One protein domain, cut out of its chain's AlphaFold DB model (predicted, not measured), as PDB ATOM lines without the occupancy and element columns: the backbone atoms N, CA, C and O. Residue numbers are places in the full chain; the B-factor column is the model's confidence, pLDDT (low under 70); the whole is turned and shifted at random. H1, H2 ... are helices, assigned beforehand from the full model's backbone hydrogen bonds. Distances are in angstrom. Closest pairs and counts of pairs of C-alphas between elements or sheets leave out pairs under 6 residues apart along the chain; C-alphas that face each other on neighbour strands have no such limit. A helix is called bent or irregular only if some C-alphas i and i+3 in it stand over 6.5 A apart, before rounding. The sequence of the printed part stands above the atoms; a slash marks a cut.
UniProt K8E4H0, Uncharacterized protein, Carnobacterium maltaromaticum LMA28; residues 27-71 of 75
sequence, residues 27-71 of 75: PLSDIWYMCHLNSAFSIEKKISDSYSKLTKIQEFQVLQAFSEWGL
ATOM      1  N   PRO A  27     -36.816 -23.017 -46.851       82.56
ATOM      2  CA  PRO A  27     -36.543 -22.149 -45.701       82.56
ATOM      3  C   PRO A  27     -37.569 -22.302 -44.566       82.56
ATOM      4  O   PRO A  27     -37.261 -22.038 -43.404       82.56
ATOM      5  N   LEU A  28     -38.796 -22.747 -44.867       85.75
ATOM      6  CA  LEU A  28     -39.794 -23.058 -43.839       85.75
ATOM      7  C   LEU A  28     -39.483 -24.371 -43.106       85.75
ATOM      8  O   LEU A  28     -39.742 -24.470 -41.904       85.75
ATOM      9  N   SER A  29     -38.910 -25.353 -43.806       84.56
ATOM     10  CA  SER A  29     -38.435 -26.604 -43.209       84.56
ATOM     11  C   SER A  29     -37.252 -26.349 -42.277       84.56
ATOM     12  O   SER A  29     -37.236 -26.896 -41.177       84.56
ATOM     13  N   ASP A  30     -36.331 -25.454 -42.645       84.44
ATOM     14  CA  ASP A  30     -35.174 -25.084 -41.813       84.44
ATOM     15  C   ASP A  30     -35.610 -24.454 -40.478       84.44
ATOM     16  O   ASP A  30     -35.129 -24.829 -39.403       84.44
ATOM     17  N   ILE A  31     -36.595 -23.547 -40.527       85.88
ATOM     18  CA  ILE A  31     -37.190 -22.927 -39.332       85.88
ATOM     19  C   ILE A  31     -37.887 -23.979 -38.460       85.88
ATOM     20  O   ILE A  31     -37.698 -23.997 -37.237       85.88
ATOM     21  N   TRP A  32     -38.693 -24.856 -39.070       84.50
ATOM     22  CA  TRP A  32     -39.370 -25.932 -38.346       84.50
ATOM     23  C   TRP A  32     -38.364 -26.867 -37.670       84.50
ATOM     24  O   TRP A  32     -38.528 -27.203 -36.494       84.50
ATOM     25  N   TYR A  33     -37.298 -27.238 -38.379       83.88
ATOM     26  CA  TYR A  33     -36.284 -28.162 -37.892       83.88
ATOM     27  C   TYR A  33     -35.501 -27.579 -36.711       83.88
ATOM     28  O   TYR A  33     -35.318 -28.269 -35.707       83.88
ATOM     29  N   MET A  34     -35.149 -26.288 -36.753       83.38
ATOM     30  CA  MET A  34     -34.546 -25.589 -35.608       83.38
ATOM     31  C   MET A  34     -35.438 -25.664 -34.361       83.38
ATOM     32  O   MET A  34     -34.978 -26.016 -33.272       83.38
ATOM     33  N   CYS A  35     -36.736 -25.372 -34.522       83.31
ATOM     34  CA  CYS A  35     -37.705 -25.425 -33.426       83.31
ATOM     35  C   CYS A  35     -37.835 -26.847 -32.863       83.31
ATOM     36  O   CYS A  35     -37.842 -27.042 -31.644       83.31
ATOM     37  N   HIS A  36     -37.904 -27.840 -33.753       84.00
ATOM     38  CA  HIS A  36     -38.007 -29.246 -33.395       84.00
ATOM     39  C   HIS A  36     -36.779 -29.722 -32.607       84.00
ATOM     40  O   HIS A  36     -36.926 -30.229 -31.493       84.00
ATOM     41  N   LEU A  37     -35.568 -29.493 -33.121       79.75
ATOM     42  CA  LEU A  37     -34.331 -29.930 -32.471       79.75
ATOM     43  C   LEU A  37     -34.081 -29.239 -31.131       79.75
ATOM     44  O   LEU A  37     -33.608 -29.889 -30.195       79.75
ATOM     45  N   ASN A  38     -34.428 -27.952 -31.017       77.06
ATOM     46  CA  ASN A  38     -34.334 -27.240 -29.747       77.06
ATOM     47  C   ASN A  38     -35.273 -27.853 -28.695       77.06
ATOM     48  O   ASN A  38     -34.870 -28.059 -27.554       77.06
ATOM     49  N   SER A  39     -36.500 -28.219 -29.086       75.94
ATOM     50  CA  SER A  39     -37.447 -28.892 -28.185       75.94
ATOM     51  C   SER A  39     -37.021 -30.315 -27.798       75.94
ATOM     52  O   SER A  39     -37.345 -30.785 -26.709       75.94
ATOM     53  N   ALA A  40     -36.261 -30.987 -28.668       76.12
ATOM     54  CA  ALA A  40     -35.775 -32.348 -28.473       76.12
ATOM     55  C   ALA A  40     -34.387 -32.428 -27.802       76.12
ATOM     56  O   ALA A  40     -33.826 -33.521 -27.725       76.12
ATOM     57  N   PHE A  41     -33.797 -31.301 -27.369       68.00
ATOM     58  CA  PHE A  41     -32.414 -31.213 -26.854       68.00
ATOM     59  C   PHE A  41     -31.365 -31.890 -27.758       68.00
ATOM     60  O   PHE A  41     -30.333 -32.367 -27.292       68.00
ATOM     61  N   SER A  42     -31.643 -31.960 -29.061       74.38
ATOM     62  CA  SER A  42     -30.848 -32.719 -30.037       74.38
ATOM     63  C   SER A  42     -29.926 -31.824 -30.871       74.38
ATOM     64  O   SER A  42     -29.307 -32.283 -31.826       74.38
ATOM     65  N   ILE A  43     -29.835 -30.543 -30.512       81.00
ATOM     66  CA  ILE A  43     -28.929 -29.560 -31.107       81.00
ATOM     67  C   ILE A  43     -27.787 -29.246 -30.138       81.00
ATOM     68  O   ILE A  43     -27.910 -29.438 -28.927       81.00
ATOM     69  N   GLU A  44     -26.663 -28.751 -30.659       85.00
ATOM     70  CA  GLU A  44     -25.539 -28.339 -29.823       85.00
ATOM     71  C   GLU A  44     -25.996 -27.334 -28.755       85.00
ATOM     72  O   GLU A  44     -26.709 -26.368 -29.046       85.00
ATOM     73  N   LYS A  45     -25.545 -27.541 -27.510       84.38
ATOM     74  CA  LYS A  45     -25.958 -26.743 -26.349       84.38
ATOM     75  C   LYS A  45     -25.823 -25.237 -26.587       84.38
ATOM     76  O   LYS A  45     -26.694 -24.483 -26.177       84.38
ATOM     77  N   LYS A  46     -24.763 -24.802 -27.276       86.19
ATOM     78  CA  LYS A  46     -24.540 -23.387 -27.596       86.19
ATOM     79  C   LYS A  46     -25.678 -22.800 -28.438       86.19
ATOM     80  O   LYS A  46     -26.132 -21.700 -28.153       86.19
ATOM     81  N   ILE A  47     -26.157 -23.541 -29.434       86.31
ATOM     82  CA  ILE A  47     -27.238 -23.094 -30.316       86.31
ATOM     83  C   ILE A  47     -28.568 -23.095 -29.559       86.31
ATOM     84  O   ILE A  47     -29.320 -22.125 -29.647       86.31
ATOM     85  N   SER A  48     -28.823 -24.133 -28.754       86.31
ATOM     86  CA  SER A  48     -30.015 -24.200 -27.897       86.31
ATOM     87  C   SER A  48     -30.072 -23.044 -26.889       86.31
ATOM     88  O   SER A  48     -31.107 -22.385 -26.749       86.31
ATOM     89  N   ASP A  49     -28.944 -22.741 -26.238       86.94
ATOM     90  CA  ASP A  49     -28.820 -21.632 -25.290       86.94
ATOM     91  C   ASP A  49     -29.051 -20.281 -25.984       86.94
ATOM     92  O   ASP A  49     -29.740 -19.425 -25.432       86.94
ATOM     93  N   SER A  50     -28.491 -20.077 -27.180       87.81
ATOM     94  CA  SER A  50     -28.670 -18.835 -27.937       87.81
ATOM     95  C   SER A  50     -30.105 -18.650 -28.417       87.81
ATOM     96  O   SER A  50     -30.660 -17.569 -28.241       87.81
ATOM     97  N   TYR A  51     -30.744 -19.702 -28.937       86.12
ATOM     98  CA  TYR A  51     -32.144 -19.644 -29.359       86.12
ATOM     99  C   TYR A  51     -33.082 -19.341 -28.182       86.12
ATOM    100  O   TYR A  51     -33.949 -18.476 -28.274       86.12
ATOM    101  N   SER A  52     -32.856 -19.982 -27.032       86.31
ATOM    102  CA  SER A  52     -33.694 -19.811 -25.835       86.31
ATOM    103  C   SER A  52     -33.597 -18.417 -25.197       86.31
ATOM    104  O   SER A  52     -34.462 -18.044 -24.405       86.31
ATOM    105  N   LYS A  53     -32.551 -17.642 -25.512       90.62
ATOM    106  CA  LYS A  53     -32.360 -16.263 -25.023       90.62
ATOM    107  C   LYS A  53     -33.007 -15.206 -25.912       90.62
ATOM    108  O   LYS A  53     -33.064 -14.041 -25.510       90.62
ATOM    109  N   LEU A  54     -33.464 -15.576 -27.108       91.69
ATOM    110  CA  LEU A  54     -34.065 -14.619 -28.023       91.69
ATOM    111  C   LEU A  54     -35.403 -14.122 -27.470       91.69
ATOM    112  O   LEU A  54     -36.277 -14.877 -27.052       91.69
ATOM    113  N   THR A  55     -35.577 -12.808 -27.492       94.12
ATOM    114  CA  THR A  55     -36.896 -12.190 -27.348       94.12
ATOM    115  C   THR A  55     -37.683 -12.331 -28.650       94.12
ATOM    116  O   THR A  55     -37.096 -12.414 -29.726       94.12
ATOM    117  N   LYS A  56     -39.014 -12.208 -28.589       93.00
ATOM    118  CA  LYS A  56     -39.878 -12.214 -29.789       93.00
ATOM    119  C   LYS A  56     -39.420 -11.237 -30.878       93.00
ATOM    120  O   LYS A  56     -39.474 -11.541 -32.061       93.00
ATOM    121  N   ILE A  57     -38.954 -10.045 -30.491       94.94
ATOM    122  CA  ILE A  57     -38.436  -9.055 -31.451       94.94
ATOM    123  C   ILE A  57     -37.155  -9.570 -32.116       94.94
ATOM    124  O   ILE A  57     -36.970  -9.393 -33.318       94.94
ATOM    125  N   GLN A  58     -36.277 -10.212 -31.350       93.25
ATOM    126  CA  GLN A  58     -35.026 -10.754 -31.867       93.25
ATOM    127  C   GLN A  58     -35.249 -11.963 -32.775       93.25
ATOM    128  O   GLN A  58     -34.530 -12.082 -33.763       93.25
ATOM    129  N   GLU A  59     -36.260 -12.792 -32.501       92.62
ATOM    130  CA  GLU A  59     -36.712 -13.856 -33.409       92.62
ATOM    131  C   GLU A  59     -37.124 -13.269 -34.768       92.62
ATOM    132  O   GLU A  59     -36.612 -13.693 -35.802       92.62
ATOM    133  N   PHE A  60     -37.967 -12.226 -34.784       94.44
ATOM    134  CA  PHE A  60     -38.342 -11.545 -36.033       94.44
ATOM    135  C   PHE A  60     -37.140 -10.948 -36.769       94.44
ATOM    136  O   PHE A  60     -37.088 -11.002 -37.995       94.44
ATOM    137  N   GLN A  61     -36.161 -10.403 -36.047       94.94
ATOM    138  CA  GLN A  61     -34.934  -9.869 -36.645       94.94
ATOM    139  C   GLN A  61     -34.061 -10.971 -37.268       94.94
ATOM    140  O   GLN A  61     -33.494 -10.755 -38.338       94.94
ATOM    141  N   VAL A  62     -33.977 -12.151 -36.643       94.38
ATOM    142  CA  VAL A  62     -33.297 -13.322 -37.222       94.38
ATOM    143  C   VAL A  62     -34.027 -13.789 -38.479       94.38
ATOM    144  O   VAL A  62     -33.383 -13.986 -39.506       94.38
ATOM    145  N   LEU A  63     -35.360 -13.883 -38.442       93.75
ATOM    146  CA  LEU A  63     -36.172 -14.254 -39.607       93.75
ATOM    147  C   LEU A  63     -36.036 -13.250 -40.757       93.75
ATOM    148  O   LEU A  63     -35.900 -13.655 -41.909       93.75
ATOM    149  N   GLN A  64     -36.021 -11.949 -40.456       94.94
ATOM    150  CA  GLN A  64     -35.767 -10.901 -41.443       94.94
ATOM    151  C   GLN A  64     -34.390 -11.081 -42.090       94.94
ATOM    152  O   GLN A  64     -34.286 -11.118 -43.313       94.94
ATOM    153  N   ALA A  65     -33.338 -11.233 -41.281       94.56
ATOM    154  CA  ALA A  65     -31.980 -11.403 -41.784       94.56
ATOM    155  C   ALA A  65     -31.808 -12.705 -42.587       94.56
ATOM    156  O   ALA A  65     -31.077 -12.718 -43.579       94.56
ATOM    157  N   PHE A  66     -32.489 -13.779 -42.181       93.00
ATOM    158  CA  PHE A  66     -32.505 -15.057 -42.890       93.00
ATOM    159  C   PHE A  66     -33.217 -14.937 -44.241       93.00
ATOM    160  O   PHE A  66     -32.652 -15.326 -45.259       93.00
ATOM    161  N   SER A  67     -34.394 -14.306 -44.275       92.69
ATOM    162  CA  SER A  67     -35.125 -14.030 -45.517       92.69
ATOM    163  C   SER A  67     -34.308 -13.161 -46.475       92.69
ATOM    164  O   SER A  67     -34.185 -13.492 -47.649       92.69
ATOM    165  N   GLU A  68     -33.687 -12.090 -45.981       93.25
ATOM    166  CA  GLU A  68     -32.821 -11.233 -46.796       93.25
ATOM    167  C   GLU A  68     -31.576 -11.951 -47.307       93.25
ATOM    168  O   GLU A  68     -31.091 -11.636 -48.390       93.25
ATOM    169  N   TRP A  69     -31.017 -12.872 -46.521       92.50
ATOM    170  CA  TRP A  69     -29.916 -13.709 -46.976       92.50
ATOM    171  C   TRP A  69     -30.374 -14.654 -48.087       92.50
ATOM    172  O   TRP A  69     -29.751 -14.625 -49.142       92.50
ATOM    173  N   GLY A  70     -31.467 -15.398 -47.900       89.62
ATOM    174  CA  GLY A  70     -31.976 -16.344 -48.898       89.62
ATOM    175  C   GLY A  70     -32.358 -15.663 -50.214       89.62
ATOM    176  O   GLY A  70     -31.949 -16.108 -51.275       89.62
ATOM    177  N   LEU A  71     -33.020 -14.500 -50.151       90.62
ATOM    178  CA  LEU A  71     -33.365 -13.701 -51.338       90.62
ATOM    179  C   LEU A  71     -32.141 -13.148 -52.090       90.62
ATOM    180  O   LEU A  71     -32.264 -12.765 -53.249       90.62
TER     181      LEU A  71
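AT A GLANCE: This is residues 27 to 71 of the 75 residues of an uncharacterized protein of Carnobacterium maltaromaticum LMA28 (UniProt K8E4H0). Three helices make an open horseshoe: H3, the longest helix, is one arm, H1 is the other arm, and the short helix H2 sits at the closed end between them. The two arms run in roughly opposite senses, and the first and last printed C-alphas lie at the open end, 10.6 A apart; contacts between the helices are few. The printed part has 45 residues with three named helices, in the order H1, H2, H3 along the chain, and no named strand; its class is all helix. It is only just compact, close to loose, with a radius of gyration of the C-alphas of 10.9 A, and the C-alphas span 30 by 21 by 14 A along their three main axes.

IN THESE COORDINATES: The longest helix, H3, holds residues 56 to 71 and measures 22.6 A from first to last C-alpha. It begins at C-alpha 56 at (-39.878, -12.214, -29.789) and ends at C-alpha 71 at (-33.365, -13.701, -51.338). Helix H2, residues 45 to 52, comes before it and is 10.4 A long. Helix H1, residues 27 to 39, is 18.8 A long from first to last C-alpha and begins at C-alpha 27 at (-36.543, -22.149, -45.701). No helix is bent or irregular.

HOW THE PARTS SIT: H3 and H1 are near each other, with no pair of C-alphas within 8 A but 6 pairs within 10 A. The N-to-C direction of H3 has a z component of -0.94, and that of H1 has one of 0.93. H3 and H2 are only just apart, their closest C-alphas being 8.4 A from each other. H2 and H1 are close but not clearly touching, with 2 pairs of C-alphas within 8 A; the closest C-alphas are those of Asn 38 and Ser 48, 5.6 A apart. The lines of H1 and H2 stand at 73 degrees, only just about perpendicular, and their centres are 13.1 A apart. In H1, H2 and H3 every O i to N i+4 pair is within hydrogen-bond range.

THE WHOLE: The two C-alphas farthest apart in the domain are those of Phe 41 and Leu 71, 30.1 A from each other. The printed part runs from residue 27 to residue 71 with no cut, out of a full chain of 75 residues. Both links are tight, with 5 residues between H1 and H2 and 3 residues between H2 and H3. The mean pLDDT of the printed part is 87.1. Residue 41, in the link between H1 and H2, is the one printed residue under 70. The mean pLDDT is 93 for H3, 86 for H2 and 83 for H1.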